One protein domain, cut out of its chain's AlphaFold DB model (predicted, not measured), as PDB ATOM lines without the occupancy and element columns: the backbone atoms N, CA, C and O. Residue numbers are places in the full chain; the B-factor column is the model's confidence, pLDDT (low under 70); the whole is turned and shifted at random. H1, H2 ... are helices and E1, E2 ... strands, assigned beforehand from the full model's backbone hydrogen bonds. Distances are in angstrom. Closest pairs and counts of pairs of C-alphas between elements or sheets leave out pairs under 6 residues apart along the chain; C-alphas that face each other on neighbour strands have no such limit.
ATOM      1  N   LYS A  69      38.079   1.187  46.641       88.94
ATOM      2  CA  LYS A  69      39.309   0.596  47.174       88.94
ATOM      3  C   LYS A  69      39.074   0.097  48.591       88.94
ATOM      4  O   LYS A  69      38.510   0.789  49.433       88.94
ATOM      5  N   TYR A  70      39.582  -1.095  48.848       90.06
ATOM      6  CA  TYR A  70      39.522  -1.752  50.138       90.06
ATOM      7  C   TYR A  70      40.920  -2.195  50.548       90.06
ATOM      8  O   TYR A  70      41.690  -2.722  49.737       90.06
ATOM      9  N   LYS A  71      41.233  -1.997  51.822       92.62
ATOM     10  CA  LYS A  71      42.393  -2.581  52.475       92.62
ATOM     11  C   LYS A  71      42.049  -4.007  52.892       92.62
ATOM     12  O   LYS A  71      40.992  -4.262  53.460       92.62
ATOM     13  N   VAL A  72      42.941  -4.933  52.573       94.44
ATOM     14  CA  VAL A  72      42.828  -6.359  52.874       94.44
ATOM     15  C   VAL A  72      43.807  -6.700  53.986       94.44
ATOM     16  O   VAL A  72      44.998  -6.414  53.849       94.44
ATOM     17  N   SER A  73      43.338  -7.368  55.040       96.38
ATOM     18  CA  SER A  73      44.213  -8.031  56.011       96.38
ATOM     19  C   SER A  73      44.083  -9.546  55.898       96.38
ATOM     20  O   SER A  73      42.979 -10.078  55.827       96.38
ATOM     21  N   VAL A  74      45.217 -10.244  55.864       97.25
ATOM     22  CA  VAL A  74      45.306 -11.706  55.813       97.25
ATOM     23  C   VAL A  74      46.202 -12.174  56.943       97.25
ATOM     24  O   VAL A  74      47.413 -11.952  56.909       97.25
ATOM     25  N   LYS A  75      45.619 -12.864  57.921       98.06
ATOM     26  CA  LYS A  75      46.311 -13.351  59.117       98.06
ATOM     27  C   LYS A  75      46.170 -14.858  59.235       98.06
ATOM     28  O   LYS A  75      45.101 -15.399  58.987       98.06
ATOM     29  N   TYR A  76      47.247 -15.553  59.578       98.06
ATOM     30  CA  TYR A  76      47.212 -16.987  59.871       98.06
ATOM     31  C   TYR A  76      47.658 -17.190  61.306       98.06
ATOM     32  O   TYR A  76      48.722 -16.708  61.696       98.06
ATOM     33  N   THR A  77      46.869 -17.939  62.057       98.31
ATOM     34  CA  THR A  77      47.153 -18.309  63.433       98.31
ATOM     35  C   THR A  77      47.599 -19.763  63.485       98.31
ATOM     36  O   THR A  77      46.964 -20.649  62.904       98.31
ATOM     37  N   TYR A  78      48.705 -19.994  64.179       97.81
ATOM     38  CA  TYR A  78      49.289 -21.305  64.405       97.81
ATOM     39  C   TYR A  78      49.373 -21.577  65.902       97.81
ATOM     40  O   TYR A  78      49.707 -20.676  66.671       97.81
ATOM     41  N   SER A  79      49.118 -22.814  66.303       97.44
ATOM     42  CA  SER A  79      49.372 -23.272  67.658       97.44
ATOM     43  C   SER A  79      50.879 -23.408  67.858       97.44
ATOM     44  O   SER A  79      51.607 -23.909  66.991       97.44
ATOM     45  N   ILE A  80      51.343 -22.950  69.008       95.62
ATOM     46  CA  ILE A  80      52.704 -23.136  69.498       95.62
ATOM     47  C   ILE A  80      52.648 -23.980  70.781       95.62
ATOM     48  O   ILE A  80      51.624 -24.595  71.092       95.62
ATOM     49  N   GLU A  81      53.766 -24.091  71.490       93.94
ATOM     50  CA  GLU A  81      53.856 -24.907  72.700       93.94
ATOM     51  C   GLU A  81      52.916 -24.399  73.808       93.94
ATOM     52  O   GLU A  81      52.552 -23.223  73.861       93.94
ATOM     53  N   PHE A  82      52.508 -25.311  74.695       90.88
ATOM     54  CA  PHE A  82      51.674 -25.009  75.868       90.88
ATOM     55  C   PHE A  82      50.314 -24.355  75.553       90.88
ATOM     56  O   PHE A  82      49.786 -23.593  76.357       90.88
ATOM     57  N   GLY A  83      49.737 -24.645  74.381       89.56
ATOM     58  CA  GLY A  83      48.421 -24.129  73.987       89.56
ATOM     59  C   GLY A  83      48.413 -22.642  73.621       89.56
ATOM     60  O   GLY A  83      47.342 -22.076  73.417       89.56
ATOM     61  N   GLN A  84      49.581 -22.004  73.521       95.19
ATOM     62  CA  GLN A  84      49.672 -20.633  73.033       95.19
ATOM     63  C   GLN A  84      49.464 -20.585  71.507       95.19
ATOM     64  O   GLN A  84      49.615 -21.581  70.794       95.19
ATOM     65  N   GLU A  85      49.138 -19.403  70.987       97.44
ATOM     66  CA  GLU A  85      48.923 -19.173  69.559       97.44
ATOM     67  C   GLU A  85      49.796 -18.023  69.050       97.44
ATOM     68  O   GLU A  85      49.877 -16.962  69.665       97.44
ATOM     69  N   ALA A  86      50.408 -18.208  67.882       97.56
ATOM     70  CA  ALA A  86      51.143 -17.170  67.173       97.56
ATOM     71  C   ALA A  86      50.389 -16.777  65.899       97.56
ATOM     72  O   ALA A  86      50.033 -17.633  65.086       97.56
ATOM     73  N   THR A  87      50.170 -15.477  65.700       97.81
ATOM     74  CA  THR A  87      49.497 -14.950  64.505       97.81
ATOM     75  C   THR A  87      50.484 -14.210  63.614       97.81
ATOM     76  O   THR A  87      51.225 -13.348  64.074       97.81
ATOM     77  N   ILE A  88      50.479 -14.542  62.324       97.12
ATOM     78  CA  ILE A  88      51.340 -13.940  61.304       97.12
ATOM     79  C   ILE A  88      50.458 -13.226  60.282       97.12
ATOM     80  O   ILE A  88      49.581 -13.850  59.681       97.12
ATOM     81  N   GLU A  89      50.711 -11.937  60.057       97.38
ATOM     82  CA  GLU A  89      50.061 -11.151  59.006       97.38
ATOM     83  C   GLU A  89      50.850 -11.239  57.692       97.38
ATOM     84  O   GLU A  89      52.034 -10.911  57.630       97.38
ATOM     85  N   PHE A  90      50.195 -11.708  56.629       96.56
ATOM     86  CA  PHE A  90      50.798 -11.887  55.303       96.56
ATOM     87  C   PHE A  90      50.480 -10.753  54.330       96.56
ATOM     88  O   PHE A  90      51.269 -10.503  53.417       96.56
ATOM     89  N   SER A  91      49.351 -10.069  54.512       94.38
ATOM     90  CA  SER A  91      48.930  -8.932  53.681       94.38
ATOM     91  C   SER A  91      49.892  -7.751  53.760       94.38
ATOM     92  O   SER A  91      50.095  -7.084  52.754       94.38
ATOM     93  N   ASP A  92      50.519  -7.513  54.912       93.31
ATOM     94  CA  ASP A  92      51.471  -6.411  55.123       93.31
ATOM     95  C   ASP A  92      52.933  -6.894  55.190       93.31
ATOM     96  O   ASP A  92      53.779  -6.358  55.907       93.31
ATOM     97  N   SER A  93      53.256  -7.969  54.463       90.44
ATOM     98  CA  SER A  93      54.617  -8.505  54.477       90.44
ATOM     99  C   SER A  93      55.624  -7.516  53.878       90.44
ATOM    100  O   SER A  93      55.569  -7.194  52.691       90.44
ATOM    101  N   LYS A  94      56.616  -7.114  54.683       91.69
ATOM    102  CA  LYS A  94      57.774  -6.295  54.266       91.69
ATOM    103  C   LYS A  94      58.916  -7.122  53.659       91.69
ATOM    104  O   LYS A  94      59.980  -6.591  53.342       91.69
ATOM    105  N   SER A  95      58.726  -8.438  53.530       91.12
ATOM    106  CA  SER A  95      59.726  -9.342  52.958       91.12
ATOM    107  C   SER A  95      59.995  -9.033  51.481       91.12
ATOM    108  O   SER A  95      59.139  -8.475  50.796       91.12
ATOM    109  N   LYS A  96      61.147  -9.467  50.965       91.81
ATOM    110  CA  LYS A  96      61.517  -9.347  49.545       91.81
ATOM    111  C   LYS A  96      61.716 -10.726  48.911       91.81
ATOM    112  O   LYS A  96      61.871 -11.728  49.610       91.81
ATOM    113  N   GLY A  97      61.722 -10.773  47.579       92.19
ATOM    114  CA  GLY A  97      62.040 -11.980  46.812       92.19
ATOM    115  C   GLY A  97      61.074 -13.140  47.068       92.19
ATOM    116  O   GLY A  97      59.857 -12.969  47.094       92.19
ATOM    117  N   THR A  98      61.619 -14.340  47.269       93.19
ATOM    118  CA  THR A  98      60.845 -15.590  47.380       93.19
ATOM    119  C   THR A  98      59.864 -15.606  48.553       93.19
ATOM    120  O   THR A  98      58.786 -16.189  48.431       93.19
ATOM    121  N   LEU A  99      60.194 -14.952  49.671       93.69
ATOM    122  CA  LEU A  99      59.317 -14.867  50.842       93.69
ATOM    123  C   LEU A  99      58.062 -14.035  50.558       93.69
ATOM    124  O   LEU A  99      56.962 -14.437  50.946       93.69
ATOM    125  N   LEU A 100      58.209 -12.931  49.818       92.75
ATOM    126  CA  LEU A 100      57.086 -12.092  49.400       92.75
ATOM    127  C   LEU A 100      56.157 -12.863  48.465       92.75
ATOM    128  O   LEU A 100      54.945 -12.875  48.659       92.75
ATOM    129  N   GLU A 101      56.730 -13.577  47.500       92.69
ATOM    130  CA  GLU A 101      55.965 -14.397  46.562       92.69
ATOM    131  C   GLU A 101      55.211 -15.538  47.265       92.69
ATOM    132  O   GLU A 101      54.082 -15.869  46.901       92.69
ATOM    133  N   GLN A 102      55.782 -16.124  48.323       94.56
ATOM    134  CA  GLN A 102      55.064 -17.091  49.156       94.56
ATOM    135  C   GLN A 102      53.920 -16.447  49.946       94.56
ATOM    136  O   GLN A 102      52.843 -17.043  50.025       94.56
ATOM    137  N   ALA A 103      54.125 -15.256  50.516       94.69
ATOM    138  CA  ALA A 103      53.071 -14.516  51.210       94.69
ATOM    139  C   ALA A 103      51.912 -14.194  50.254       94.69
ATOM    140  O   ALA A 103      50.771 -14.555  50.542       94.69
ATOM    141  N   LYS A 104      52.211 -13.666  49.060       94.38
ATOM    142  CA  LYS A 104      51.212 -13.396  48.016       94.38
ATOM    143  C   LYS A 104      50.433 -14.639  47.606       94.38
ATOM    144  O   LYS A 104      49.210 -14.599  47.493       94.38
ATOM    145  N   LYS A 105      51.111 -15.781  47.437       94.38
ATOM    146  CA  LYS A 105      50.447 -17.063  47.139       94.38
ATOM    147  C   LYS A 105      49.481 -17.489  48.248       94.38
ATOM    148  O   LYS A 105      48.395 -17.968  47.926       94.38
ATOM    149  N   ARG A 106      49.842 -17.310  49.526       95.94
ATOM    150  CA  ARG A 106      48.949 -17.601  50.667       95.94
ATOM    151  C   ARG A 106      47.734 -16.676  50.662       95.94
ATOM    152  O   ARG A 106      46.611 -17.166  50.719       95.94
ATOM    153  N   CYS A 107      47.951 -15.374  50.489       96.31
ATOM    154  CA  CYS A 107      46.889 -14.377  50.377       96.31
ATOM    155  C   CYS A 107      45.919 -14.689  49.228       96.31
ATOM    156  O   CYS A 107      44.710 -14.771  49.436       96.31
ATOM    157  N   ALA A 108      46.441 -14.955  48.029       95.31
ATOM    158  CA  ALA A 108      45.640 -15.331  46.866       95.31
ATOM    159  C   ALA A 108      44.853 -16.633  47.090       95.31
ATOM    160  O   ALA A 108      43.710 -16.754  46.645       95.31
ATOM    161  N   HIS A 109      45.451 -17.614  47.772       95.62
ATOM    162  CA  HIS A 109      44.793 -18.877  48.091       95.62
ATOM    163  C   HIS A 109      43.625 -18.689  49.067       95.62
ATOM    164  O   HIS A 109      42.528 -19.184  48.797       95.62
ATOM    165  N   LEU A 110      43.828 -17.951  50.163       96.25
ATOM    166  CA  LEU A 110      42.761 -17.650  51.118       96.25
ATOM    167  C   LEU A 110      41.637 -16.844  50.456       96.25
ATOM    168  O   LEU A 110      40.469 -17.204  50.578       96.25
ATOM    169  N   TYR A 111      41.993 -15.817  49.682       95.31
ATOM    170  CA  TYR A 111      41.033 -14.997  48.946       95.31
ATOM    171  C   TYR A 111      40.139 -15.830  48.022       95.31
ATOM    172  O   TYR A 111      38.919 -15.692  48.065       95.31
ATOM    173  N   ARG A 112      40.715 -16.744  47.224       94.44
ATOM    174  CA  ARG A 112      39.927 -17.649  46.368       94.44
ATOM    175  C   ARG A 112      38.924 -18.465  47.175       94.44
ATOM    176  O   ARG A 112      37.763 -18.529  46.793       94.44
ATOM    177  N   ASN A 113      39.358 -19.062  48.286       94.12
ATOM    178  CA  ASN A 113      38.481 -19.866  49.138       94.12
ATOM    179  C   ASN A 113      37.301 -19.051  49.679       94.12
ATOM    180  O   ASN A 113      36.168 -19.523  49.653       94.12
ATOM    181  N   ILE A 114      37.552 -17.820  50.122       92.06
ATOM    182  CA  ILE A 114      36.504 -16.942  50.650       92.06
ATOM    183  C   ILE A 114      35.546 -16.532  49.545       92.06
ATOM    184  O   ILE A 114      34.342 -16.667  49.714       92.06
ATOM    185  N   MET A 115      36.052 -16.093  48.393       91.06
ATOM    186  CA  MET A 115      35.194 -15.676  47.282       91.06
ATOM    187  C   MET A 115      34.378 -16.841  46.714       91.06
ATOM    188  O   MET A 115      33.275 -16.621  46.224       91.06
ATOM    189  N   HIS A 116      34.865 -18.082  46.805       89.81
ATOM    190  CA  HIS A 116      34.075 -19.271  46.472       89.81
ATOM    191  C   HIS A 116      32.927 -19.540  47.450       89.81
ATOM    192  O   HIS A 116      31.892 -20.041  47.023       89.81
ATOM    193  N   ARG A 117      33.088 -19.202  48.735       86.94
ATOM    194  CA  ARG A 117      32.069 -19.432  49.772       86.94
ATOM    195  C   ARG A 117      31.094 -18.263  49.935       86.94
ATOM    196  O   ARG A 117      29.924 -18.490  50.211       86.94
ATOM    197  N   PHE A 118      31.578 -17.034  49.769       81.31
ATOM    198  CA  PHE A 118      30.886 -15.803  50.168       81.31
ATOM    199  C   PHE A 118      30.891 -14.716  49.079       81.31
ATOM    200  O   PHE A 118      30.578 -13.560  49.354       81.31
ATOM    201  N   GLY A 119      31.317 -15.041  47.855       77.38
ATOM    202  CA  GLY A 119      31.480 -14.055  46.785       77.38
ATOM    203  C   GLY A 119      30.167 -13.375  46.390       77.38
ATOM    204  O   GLY A 119      29.150 -14.037  46.199       77.38
ATOM    205  N   GLN A 120      30.220 -12.053  46.221       75.75
ATOM    206  CA  GLN A 120      29.124 -11.241  45.691       75.75
ATOM    207  C   GLN A 120      29.281 -10.967  44.204       75.75
ATOM    208  O   GLN A 120      30.404 -10.827  43.721       75.75
ATOM    209  N   GLU A 121      28.158 -10.782  43.504       83.44
ATOM    210  CA  GLU A 121      28.143 -10.428  42.086       83.44
ATOM    211  C   GLU A 121      28.968  -9.161  41.807       83.44
ATOM    212  O   GLU A 121      28.721  -8.084  42.349       83.44
ATOM    213  N   GLY A 122      29.963  -9.274  40.925       86.50
ATOM    214  CA  GLY A 122      30.794  -8.129  40.587       86.50
ATOM    215  C   GLY A 122      32.099  -8.472  39.892       86.50
ATOM    216  O   GLY A 122      32.398  -9.621  39.549       86.50
ATOM    217  N   LYS A 123      32.887  -7.423  39.667       89.62
ATOM    218  CA  LYS A 123      34.266  -7.519  39.195       89.62
ATOM    219  C   LYS A 123      35.180  -7.000  40.288       89.62
ATOM    220  O   LYS A 123      34.962  -5.903  40.795       89.62
ATOM    221  N   PHE A 124      36.212  -7.773  40.587       91.31
ATOM    222  CA  PHE A 124      37.166  -7.466  41.640       91.31
ATOM    223  C   PHE A 124      38.589  -7.590  41.122       91.31
ATOM    224  O   PHE A 124      38.889  -8.506  40.355       91.31
ATOM    225  N   VAL A 125      39.471  -6.701  41.565       91.81
ATOM    226  CA  VAL A 125      40.901  -6.746  41.253       91.81
ATOM    227  C   VAL A 125      41.676  -6.765  42.559       91.81
ATOM    228  O   VAL A 125      41.635  -5.804  43.318       91.81
ATOM    229  N   TYR A 126      42.367  -7.862  42.840       93.56
ATOM    230  CA  TYR A 126      43.125  -8.060  44.069       93.56
ATOM    231  C   TYR A 126      44.619  -8.121  43.765       93.56
ATOM    232  O   TYR A 126      45.044  -8.903  42.916       93.56
ATOM    233  N   ASN A 127      45.432  -7.352  44.492       92.25
ATOM    234  CA  ASN A 127      46.891  -7.347  44.328       92.25
ATOM    235  C   ASN A 127      47.625  -8.502  45.024       92.25
ATOM    236  O   ASN A 127      48.837  -8.434  45.224       92.25
ATOM    237  N   CYS A 128      46.886  -9.529  45.456       93.50
ATOM    238  CA  CYS A 128      47.410 -10.661  46.220       93.50
ATOM    239  C   CYS A 128      48.143 -10.257  47.510       93.50
ATOM    240  O   CYS A 128      48.899 -11.057  48.054       93.50
ATOM    241  N   GLN A 129      47.942  -9.036  48.006       92.81
ATOM    242  CA  GLN A 129      48.631  -8.494  49.167       92.81
ATOM    243  C   GLN A 129      47.615  -7.764  50.056       92.81
ATOM    244  O   GLN A 129      46.807  -8.424  50.713       92.81
ATOM    245  N   SER A 130      47.600  -6.435  50.047       93.56
ATOM    246  CA  SER A 130      46.820  -5.607  50.971       93.56
ATOM    247  C   SER A 130      45.726  -4.771  50.310       93.56
ATOM    248  O   SER A 130      45.054  -4.021  51.012       93.56
ATOM    249  N   THR A 131      45.510  -4.877  48.995       92.62
ATOM    250  CA  THR A 131      44.579  -3.988  48.282       92.62
ATOM    251  C   THR A 131      43.649  -4.751  47.358       92.62
ATOM    252  O   THR A 131      44.093  -5.438  46.435       92.62
ATOM    253  N   LEU A 132      42.351  -4.558  47.568       92.25
ATOM    254  CA  LEU A 132      41.278  -5.027  46.704       92.25
ATOM    255  C   LEU A 132      40.556  -3.824  46.096       92.25
ATOM    256  O   LEU A 132      40.205  -2.882  46.800       92.25
ATOM    257  N   TYR A 133      40.295  -3.881  44.800       91.06
ATOM    258  CA  TYR A 133      39.443  -2.935  44.098       91.06
ATOM    259  C   TYR A 133      38.151  -3.619  43.674       91.06
ATOM    260  O   TYR A 133      38.171  -4.776  43.243       91.06
ATOM    261  N   SER A 134      37.041  -2.895  43.752       88.81
ATOM    262  CA  SER A 134      35.743  -3.328  43.245       88.81
ATOM    263  C   SER A 134      35.161  -2.280  42.312       88.81
ATOM    264  O   SER A 134      35.268  -1.076  42.546       88.81
ATOM    265  N   PHE A 135      34.514  -2.752  41.250       86.62
ATOM    266  CA  PHE A 135      33.749  -1.888  40.354       86.62
ATOM    267  C   PHE A 135      32.398  -1.500  40.953       86.62
ATOM    268  O   PHE A 135      31.879  -0.439  40.628       86.62
ATOM    269  N   ASN A 136      31.849  -2.337  41.831       85.88
ATOM    270  CA  ASN A 136      30.597  -2.072  42.526       85.88
ATOM    271  C   ASN A 136      30.900  -1.761  43.985       85.88
ATOM    272  O   ASN A 136      31.795  -2.375  44.573       85.88
ATOM    273  N   GLU A 137      30.150  -0.836  44.569       83.69
ATOM    274  CA  GLU A 137      30.225  -0.617  46.003       83.69
ATOM    275  C   GLU A 137      29.797  -1.897  46.703       83.69
ATOM    276  O   GLU A 137      28.723  -2.441  46.441       83.69
ATOM    277  N   ILE A 138      30.673  -2.411  47.553       82.00
ATOM    278  CA  ILE A 138      30.318  -3.518  48.417       82.00
ATOM    279  C   ILE A 138      29.440  -2.931  49.524       82.00
ATOM    280  O   ILE A 138      29.944  -2.191  50.370       82.00
ATOM    281  N   LEU A 139      28.135  -3.213  49.460       76.56
ATOM    282  CA  LEU A 139      27.149  -2.640  50.373       76.56
ATOM    283  C   LEU A 139      27.473  -3.001  51.819       76.56
ATOM    284  O   LEU A 139      27.662  -4.169  52.167       76.56
ATOM    285  N   GLU A 140      27.492  -1.965  52.642       65.94
ATOM    286  CA  GLU A 140      27.845  -2.004  54.052       65.94
ATOM    287  C   GLU A 140      26.990  -3.013  54.823       65.94
ATOM    288  O   GLU A 140      27.538  -3.883  55.484       65.94
ATOM    289  N   GLU A 141      25.675  -3.046  54.623       64.81
ATOM    290  CA  GLU A 141      24.773  -3.994  55.300       64.81
ATOM    291  C   GLU A 141      25.098  -5.477  55.042       64.81
ATOM    292  O   GLU A 141      24.816  -6.332  55.879       64.81
ATOM    293  N   VAL A 142      25.738  -5.796  53.913       62.28
ATOM    294  CA  VAL A 142      26.134  -7.169  53.565       62.28
ATOM    295  C   VAL A 142      27.585  -7.462  53.977       62.28
ATOM    296  O   VAL A 142      27.996  -8.621  54.013       62.28
ATOM    297  N   PHE A 143      28.379  -6.429  54.275       63.84
ATOM    298  CA  PHE A 143      29.842  -6.532  54.316       63.84
ATOM    299  C   PHE A 143      30.542  -5.769  55.458       63.84
ATOM    300  O   PHE A 143      31.770  -5.808  55.549       63.84
ATOM    301  N   PHE A 144      29.793  -5.111  56.356       45.12
ATOM    302  CA  PHE A 144      30.296  -4.173  57.377       45.12
ATOM    303  C   PHE A 144      31.257  -4.775  58.399       45.12
ATOM    304  O   PHE A 144      31.991  -4.051  59.055       45.12
ATOM    305  N   ASN A 145      31.297  -6.102  58.501       57.28
ATOM    306  CA  ASN A 145      32.200  -6.836  59.378       57.28
ATOM    307  C   ASN A 145      32.797  -8.035  58.640       57.28
ATOM    308  O   ASN A 145      32.789  -9.149  59.161       57.28
ATOM    309  N   CYS A 146      33.272  -7.845  57.405       69.12
ATOM    310  CA  CYS A 146      33.787  -8.933  56.572       69.12
ATOM    311  C   CYS A 146      35.156  -9.443  57.009       69.12
ATOM    312  O   CYS A 146      36.111  -9.449  56.241       69.12
ATOM    313  N   SER A 147      35.225  -9.890  58.257       87.50
ATOM    314  CA  SER A 147      36.246 -10.761  58.788       87.50
ATOM    315  C   SER A 147      35.773 -12.201  58.628       87.50
ATOM    316  O   SER A 147      34.907 -12.683  59.354       87.50
ATOM    317  N   PHE A 148      36.324 -12.895  57.643       91.06
ATOM    318  CA  PHE A 148      36.074 -14.309  57.431       91.06
ATOM    319  C   PHE A 148      37.151 -15.112  58.144       91.06
ATOM    320  O   PHE A 148      38.338 -14.938  57.868       91.06
ATOM    321  N   THR A 149      36.731 -16.019  59.021       95.12
ATOM    322  CA  THR A 149      37.622 -16.979  59.678       95.12
ATOM    323  C   THR A 149      37.404 -18.360  59.072       95.12
ATOM    324  O   THR A 149      36.279 -18.850  59.026       95.12
ATOM    325  N   ILE A 150      38.477 -18.994  58.600       94.56
ATOM    326  CA  ILE A 150      38.455 -20.346  58.037       94.56
ATOM    327  C   ILE A 150      39.535 -21.190  58.721       94.56
ATOM    328  O   ILE A 150      40.721 -20.869  58.650       94.56
ATOM    329  N   SER A 151      39.127 -22.286  59.355       94.94
ATOM    330  CA  SER A 151      40.012 -23.281  59.984       94.94
ATOM    331  C   SER A 151      40.336 -24.467  59.068       94.94
ATOM    332  O   SER A 151      41.376 -25.101  59.219       94.94
ATOM    333  N   GLU A 152      39.498 -24.750  58.070       93.62
ATOM    334  CA  GLU A 152      39.605 -25.963  57.252       93.62
ATOM    335  C   GLU A 152      39.980 -25.684  55.793       93.62
ATOM    336  O   GLU A 152      39.490 -24.744  55.163       93.62
ATOM    337  N   GLY A 153      40.833 -26.542  55.226       91.38
ATOM    338  CA  GLY A 153      41.183 -26.522  53.799       91.38
ATOM    339  C   GLY A 153      42.172 -25.429  53.374       91.38
ATOM    340  O   GLY A 153      42.491 -25.341  52.191       91.38
ATOM    341  N   ILE A 154      42.685 -24.621  54.311       94.62
ATOM    342  CA  ILE A 154      43.603 -23.504  54.020       94.62
ATOM    343  C   ILE A 154      45.083 -23.887  54.152       94.62
ATOM    344  O   ILE A 154      45.931 -23.408  53.397       94.62
ATOM    345  N   SER A 155      45.421 -24.736  55.121       95.69
ATOM    346  CA  SER A 155      46.794 -25.157  55.399       95.69
ATOM    347  C   SER A 155      46.825 -26.633  55.761       95.69
ATOM    348  O   SER A 155      45.906 -27.151  56.383       95.69
ATOM    349  N   ARG A 156      47.909 -27.310  55.374       94.94
ATOM    350  CA  ARG A 156      48.175 -28.716  55.724       94.94
ATOM    351  C   ARG A 156      49.082 -28.861  56.944       94.94
ATOM    352  O   ARG A 156      49.441 -29.976  57.303       94.94
ATOM    353  N   ARG A 157      49.547 -27.747  57.518       95.62
ATOM    354  CA  ARG A 157      50.446 -27.796  58.672       95.62
ATOM    355  C   ARG A 157      49.665 -28.286  59.894       95.62
ATOM    356  O   ARG A 157      48.591 -27.745  60.137       95.62
ATOM    357  N   PRO A 158      50.200 -29.242  60.670       95.25
ATOM    358  CA  PRO A 158      49.487 -29.814  61.813       95.25
ATOM    359  C   PRO A 158      49.239 -28.795  62.930       95.25
ATOM    360  O   PRO A 158      48.320 -28.964  63.715       95.25
ATOM    361  N   ASN A 159      50.036 -27.727  62.983       96.56
ATOM    362  CA  ASN A 159      49.891 -26.650  63.951       96.56
ATOM    363  C   ASN A 159      49.092 -25.450  63.414       96.56
ATOM    364  O   ASN A 159      49.137 -24.375  63.996       96.56
ATOM    365  N   PHE A 160      48.438 -25.563  62.258       97.56
ATOM    366  CA  PHE A 160      47.576 -24.491  61.765       97.56
ATOM    367  C   PHE A 160      46.240 -24.507  62.506       97.56
ATOM    368  O   PHE A 160      45.590 -25.545  62.564       97.56
ATOM    369  N   VAL A 161      45.820 -23.348  63.016       97.44
ATOM    370  CA  VAL A 161      44.549 -23.208  63.737       97.44
ATOM    371  C   VAL A 161      43.493 -22.570  62.844       97.44
ATOM    372  O   VAL A 161      42.409 -23.115  62.657       97.44
ATOM    373  N   ARG A 162      43.794 -21.388  62.295       97.94
ATOM    374  CA  ARG A 162      42.838 -20.617  61.493       97.94
ATOM    375  C   ARG A 162      43.525 -19.597  60.602       97.94
ATOM    376  O   ARG A 162      44.627 -19.137  60.888       97.94
ATOM    377  N   ALA A 163      42.839 -19.214  59.538       98.00
ATOM    378  CA  ALA A 163      43.163 -18.053  58.733       98.00
ATOM    379  C   ALA A 163      42.012 -17.053  58.813       98.00
ATOM    380  O   ALA A 163      40.846 -17.436  58.754       98.00
ATOM    381  N   GLN A 164      42.358 -15.782  58.937       97.00
ATOM    382  CA  GLN A 164      41.435 -14.668  58.985       97.00
ATOM    383  C   GLN A 164      41.695 -13.753  57.794       97.00
ATOM    384  O   GLN A 164      42.844 -13.452  57.460       97.00
ATOM    385  N   PHE A 165      40.621 -13.313  57.158       95.56
ATOM    386  CA  PHE A 165      40.648 -12.353  56.068       95.56
ATOM    387  C   PHE A 165      39.683 -11.232  56.399       95.56
ATOM    388  O   PHE A 165      38.505 -11.517  56.592       95.56
ATOM    389  N   SER A 166      40.154  -9.992  56.435       94.00
ATOM    390  CA  SER A 166      39.294  -8.833  56.639       94.00
ATOM    391  C   SER A 166      39.399  -7.817  55.512       94.00
ATOM    392  O   SER A 166      40.439  -7.692  54.860       94.00
ATOM    393  N   LEU A 167      38.296  -7.107  55.283       91.62
ATOM    394  CA  LEU A 167      38.188  -6.016  54.323       91.62
ATOM    395  C   LEU A 167      37.766  -4.735  55.040       91.62
ATOM    396  O   LEU A 167      36.802  -4.734  55.795       91.62
ATOM    397  N   GLU A 168      38.483  -3.652  54.765       91.00
ATOM    398  CA  GLU A 168      38.225  -2.318  55.304       91.00
ATOM    399  C   GLU A 168      38.114  -1.335  54.135       91.00
ATOM    400  O   GLU A 168      39.046  -1.199  53.336       91.00
ATOM    401  N   ARG A 169      36.968  -0.660  53.999       87.88
ATOM    402  CA  ARG A 169      36.777   0.370  52.970       87.88
ATOM    403  C   ARG A 169      37.768   1.508  53.200       87.88
ATOM    404  O   ARG A 169      37.959   1.954  54.323       87.88
ATOM    405  N   GLN A 170      38.408   1.970  52.133       87.69
ATOM    406  CA  GLN A 170      39.237   3.169  52.181       87.69
ATOM    407  C   GLN A 170      38.389   4.339  51.674       87.69
ATOM    408  O   GLN A 170      37.856   4.272  50.568       87.69
ATOM    409  N   ASN A 171      38.223   5.371  52.506       74.44
ATOM    410  CA  ASN A 171      37.345   6.516  52.226       74.44
ATOM    411  C   ASN A 171      37.928   7.499  51.207       74.44
ATOM    412  O   ASN A 171      37.210   8.378  50.731       74.44
ATOM    413  N   ASP A 172      39.204   7.352  50.854       63.16
ATOM    414  CA  ASP A 172      39.822   8.226  49.869       63.16
ATOM    415  C   ASP A 172      39.160   8.005  48.503       63.16
ATOM    416  O   ASP A 172      39.127   6.861  48.026       63.16
ATOM    417  N   PRO A 173      38.653   9.062  47.838       55.12
ATOM    418  CA  PRO A 173      38.239   8.969  46.453       55.12
ATOM    419  C   PRO A 173      39.492   8.663  45.647       55.12
ATOM    420  O   PRO A 173      40.304   9.527  45.320       55.12
ATOM    421  N   VAL A 174      39.687   7.384  45.366       55.81
ATOM    422  CA  VAL A 174      40.768   6.952  44.510       55.81
ATOM    423  C   VAL A 174      40.398   7.455  43.123       55.81
ATOM    424  O   VAL A 174      39.556   6.863  42.454       55.81
ATOM    425  N   GLY A 175      41.026   8.554  42.694       54.38
ATOM    426  CA  GLY A 175      40.905   9.147  41.355       54.38
ATOM    427  C   GLY A 175      41.385   8.231  40.221       54.38
ATOM    428  O   GLY A 175      41.735   8.697  39.142       54.38
ATOM    429  N   ILE A 176      41.427   6.919  40.452       62.69
ATOM    430  CA  ILE A 176      41.697   5.927  39.430       62.69
ATOM    431  C   ILE A 176      40.389   5.701  38.676       62.69
ATOM    432  O   ILE A 176      39.479   5.027  39.164       62.69
ATOM    433  N   SER A 177      40.318   6.254  37.464       68.50
ATOM    434  CA  SER A 177      39.222   5.964  36.538       68.50
ATOM    435  C   SER A 177      39.092   4.451  36.332       68.50
ATOM    436  O   SER A 177      40.092   3.731  36.227       68.50
ATOM    437  N   ARG A 178      37.854   3.960  36.197       72.44
ATOM    438  CA  ARG A 178      37.576   2.591  35.727       72.44
ATOM    439  C   ARG A 178      38.299   2.260  34.418       72.44
ATOM    440  O   ARG A 178      38.625   1.093  34.206       72.44
ATOM    441  N   ASP A 179      38.607   3.257  33.590       71.81
ATOM    442  CA  ASP A 179      39.354   3.096  32.335       71.81
ATOM    443  C   ASP A 179      40.797   2.624  32.565       71.81
ATOM    444  O   ASP A 179      41.390   1.952  31.720       71.81
ATOM    445  N   THR A 180      41.362   2.888  33.746       68.50
ATOM    446  CA  THR A 180      42.659   2.333  34.160       68.50
ATOM    447  C   THR A 180      42.615   0.808  34.262       68.50
ATOM    448  O   THR A 180      43.628   0.147  34.045       68.50
ATOM    449  N   PHE A 181      41.429   0.241  34.502       69.31
ATOM    450  CA  PHE A 181      41.164  -1.194  34.532       69.31
ATOM    451  C   PHE A 181      40.389  -1.664  33.291       69.31
ATOM    452  O   PHE A 181      39.573  -2.590  33.377       69.31
ATOM    453  N   SER A 182      40.631  -1.040  32.128       68.56
ATOM    454  CA  SER A 182      40.073  -1.517  30.860       68.56
ATOM    455  C   SER A 182      40.442  -2.984  30.622       68.56
ATOM    456  O   SER A 182      41.452  -3.494  31.121       68.56
ATOM    457  N   LYS A 183      39.603  -3.694  29.859       61.03
ATOM    458  CA  LYS A 183      39.858  -5.103  29.535       61.03
ATOM    459  C   LYS A 183      41.231  -5.277  28.885       61.03
ATOM    460  O   LYS A 183      41.911  -6.223  29.265       61.03
ATOM    461  N   GLU A 184      41.655  -4.387  27.979       57.44
ATOM    462  CA  GLU A 184      42.986  -4.505  27.364       57.44
ATOM    463  C   GLU A 184      44.096  -4.432  28.415       57.44
ATOM    464  O   GLU A 184      44.983  -5.282  28.405       57.44
ATOM    465  N   LYS A 185      44.007  -3.500  29.378       66.56
ATOM    466  CA  LYS A 185      44.998  -3.367  30.457       66.56
ATOM    467  C   LYS A 185      44.983  -4.555  31.419       66.56
ATOM    468  O   LYS A 185      46.033  -5.052  31.809       66.56
ATOM    469  N   LEU A 186      43.804  -5.055  31.785       66.19
ATOM    470  CA  LEU A 186      43.683  -6.238  32.645       66.19
ATOM    471  C   LEU A 186      44.162  -7.527  31.967       66.19
ATOM    472  O   LEU A 186      44.582  -8.444  32.666       66.19
ATOM    473  N   HIS A 187      44.073  -7.613  30.638       59.06
ATOM    474  CA  HIS A 187      44.600  -8.736  29.865       59.06
ATOM    475  C   HIS A 187      46.101  -8.598  29.565       59.06
ATOM    476  O   HIS A 187      46.767  -9.619  29.416       59.06
ATOM    477  N   SER A 188      46.636  -7.373  29.494       58.53
ATOM    478  CA  SER A 188      48.069  -7.120  29.292       58.53
ATOM    479  C   SER A 188      48.886  -7.280  30.572       58.53
ATOM    480  O   SER A 188      50.031  -7.722  30.535       58.53
ATOM    481  N   ILE A 189      48.309  -6.935  31.725       61.34
ATOM    482  CA  ILE A 189      48.843  -7.345  33.023       61.34
ATOM    483  C   ILE A 189      48.633  -8.856  33.067       61.34
ATOM    484  O   ILE A 189      47.528  -9.303  32.784       61.34
ATOM    485  N   SER A 190      49.665  -9.644  33.371       59.81
ATOM    486  CA  SER A 190      49.619 -11.116  33.480       59.81
ATOM    487  C   SER A 190      48.704 -11.574  34.634       59.81
ATOM    488  O   SER A 190      49.120 -12.186  35.616       59.81
ATOM    489  N   ALA A 191      47.434 -11.188  34.571       64.75
ATOM    490  CA  ALA A 191      46.472 -11.302  35.634       64.75
ATOM    491  C   ALA A 191      45.862 -12.692  35.553       64.75
ATOM    492  O   ALA A 191      45.062 -13.017  34.666       64.75
ATOM    493  N   LYS A 192      46.216 -13.531  36.525       84.19
ATOM    494  CA  LYS A 192      45.475 -14.769  36.753       84.19
ATOM    495  C   LYS A 192      44.066 -14.364  37.149       84.19
ATOM    496  O   LYS A 192      43.885 -13.577  38.071       84.19
ATOM    497  N   HIS A 193      43.060 -14.900  36.480       88.69
ATOM    498  CA  HIS A 193      41.678 -14.635  36.844       88.69
ATOM    499  C   HIS A 193      40.962 -15.934  37.178       88.69
ATOM    500  O   HIS A 193      41.325 -17.008  36.704       88.69
ATOM    501  N   PHE A 194      39.948 -15.828  38.022       90.44
ATOM    502  CA  PHE A 194      39.047 -16.928  38.324       90.44
ATOM    503  C   PHE A 194      37.619 -16.401  38.420       90.44
ATOM    504  O   PHE A 194      37.378 -15.194  38.551       90.44
ATOM    505  N   ARG A 195      36.662 -17.318  38.302       89.62
ATOM    506  CA  ARG A 195      35.247 -17.021  38.491       89.62
ATOM    507  C   ARG A 195      34.759 -17.684  39.764       89.62
ATOM    508  O   ARG A 195      35.148 -18.810  40.060       89.62
ATOM    509  N   SER A 196      33.890 -16.983  40.474       86.75
ATOM    510  CA  SER A 196      33.104 -17.538  41.568       86.75
ATOM    511  C   SER A 196      31.660 -17.113  41.352       86.75
ATOM    512  O   SER A 196      31.371 -15.922  41.360       86.75
ATOM    513  N   GLY A 197      30.766 -18.053  41.040       86.81
ATOM    514  CA  GLY A 197      29.417 -17.712  40.577       86.81
ATOM    515  C   GLY A 197      29.449 -16.791  39.347       86.81
ATOM    516  O   GLY A 197      30.135 -17.071  38.361       86.81
ATOM    517  N   LYS A 198      28.733 -15.662  39.413       86.06
ATOM    518  CA  LYS A 198      28.717 -14.625  38.360       86.06
ATOM    519  C   LYS A 198      29.860 -13.610  38.479       86.06
ATOM    520  O   LYS A 198      29.959 -12.676  37.683       86.06
ATOM    521  N   CYS A 199      30.730 -13.787  39.462       87.19
ATOM    522  CA  CYS A 199      31.747 -12.824  39.842       87.19
ATOM    523  C   CYS A 199      33.042 -13.120  39.095       87.19
ATOM    524  O   CYS A 199      33.417 -14.281  38.891       87.19
ATOM    525  N   ARG A 200      33.749 -12.065  38.688       90.38
ATOM    526  CA  ARG A 200      35.052 -12.185  38.037       90.38
ATOM    527  C   ARG A 200      36.118 -11.531  38.895       90.38
ATOM    528  O   ARG A 200      36.064 -10.333  39.155       90.38
ATOM    529  N   HIS A 201      37.104 -12.326  39.274       91.62
ATOM    530  CA  HIS A 201      38.190 -11.897  40.136       91.62
ATOM    531  C   HIS A 201      39.490 -11.916  39.349       91.62
ATOM    532  O   HIS A 201      39.835 -12.929  38.737       91.62
ATOM    533  N   TYR A 202      40.206 -10.803  39.379       91.62
ATOM    534  CA  TYR A 202      41.517 -10.633  38.774       91.62
ATOM    535  C   TYR A 202      42.561 -10.579  39.885       91.62
ATOM    536  O   TYR A 202      42.405  -9.833  40.846       91.62
ATOM    537  N   LEU A 203      43.607 -11.386  39.761       91.75
ATOM    538  CA  LEU A 203      44.740 -11.437  40.674       91.75
ATOM    539  C   LEU A 203      45.940 -10.832  39.958       91.75
ATOM    540  O   LEU A 203      46.360 -11.360  38.927       91.75
ATOM    541  N   ILE A 204      46.463  -9.730  40.486       89.31
ATOM    542  CA  ILE A 204      47.619  -9.030  39.922       89.31
ATOM    543  C   ILE A 204      48.827  -9.217  40.839       89.31
ATOM    544  O   ILE A 204      48.724  -9.067  42.054       89.31
TER     545      ILE A 204
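This is residues 69 to 204 of the 211 residues of the protein "Protein CBG26379" of Caenorhabditis briggsae (UniProt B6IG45). A strongly twisted sheet of eight strands curls round one long helix, H1, which lies in the hollow of the curl. The long strands E1 and E6 run side by side with E2 and E5, while the shorter strands E3, E4, E7 and E8 carry the sheet on round H1; the turn between E1 and E2 and the small helix H4 lie at opposite ends of the long axis. The 136 printed residues hold four named helices and eight named strands, in the order E1 E2 H1 E3 E4 H2 E5 E6 H3 H4 E7 E8, and the class is mixed, helices and strands. The sheet is branched at E1 and mixed, with E3 and E8 its parallel pair and the other neighbours antiparallel. The whole is compact, with a radius of gyration of the C-alphas of 15.6 A and spans of 53 by 38 by 29 A.

Strand E1, residues 69 to 79, is 33.0 A long and runs from C-alpha 69 at (39.309, 0.596, 47.174) to C-alpha 79 at (49.372, -23.272, 67.658). E2 is residues 85 to 89, 13.3 A, and E6 is residues 160 to 169, 28.5 A. E5 is residues 147 to 150, 9.9 A, E4 is residues 131 to 134, 10.2 A, and E3 is residues 123 to 126, 10.1 A. E7 is residues 192 to 196, 13.6 A, and E8 is residues 199 to 203, 13.1 A, ending at C-alpha 203 at (44.740, -11.437, 40.674). Helix H1, residues 98 to 118, is 30.1 A long and begins at C-alpha 98 at (60.845, -15.590, 47.380). The short helices are H2, residues 140 to 143, 5.0 A, H3, residues 178 to 181, 5.4 A, and H4, residues 183 to 188, 8.5 A.

E1 has three neighbours in staggered pairing: E2, beside residues 74 to 79, and E4, beside residues 69 to 72, lie on one side of it, and E6, beside residues 70 to 78, on the other side. E1 and E2 form a hairpin at 152 degrees, with N 78 and O 86 2.9 A apart, within hydrogen-bond range. E1 and E6 are antiparallel at 164 degrees, with N 73 and O 166 at 2.9 A. E5 and E6 form a hairpin, with N 148 and O 165 at 2.8 A. E1 and E4 are antiparallel at 131 degrees, with N 70 and O 132 at 2.8 A. E3 and E4 form a hairpin, with N 133 and O 125 at 2.8 A. E3 and E8 are parallel at 23 degrees, with N 126 and O 202 at 2.8 A. E7 and E8 form a hairpin, with N 203 and O 192 at 2.8 A. The sheet curls round H1: the closest C-alphas of H1 and E1 are those of Cys 107 and Val 74, 6.3 A, and those of H1 and E7 are His 116 and Ser 196, 5.3 A. H4 only grazes the sheet with residues 186 to 187; the C-alphas of Leu 186 and Tyr 202 in E8 are its closest, 7.8 A. H3 is not on the sheet, H2 only just not, with 4 pairs of C-alphas within 10 A. In H1 and H4 every O i to N i+4 pair is within hydrogen-bond range; H2 and H3 are too short for such a pair.

The two C-alphas farthest apart are those of Phe 82 and Glu 184, 53.4 A. The printed part has no cut, and no link is long. The mean pLDDT of the printed part is 86.2, with residues 140 to 146, 172 to 177 and 180 to 191 under 70.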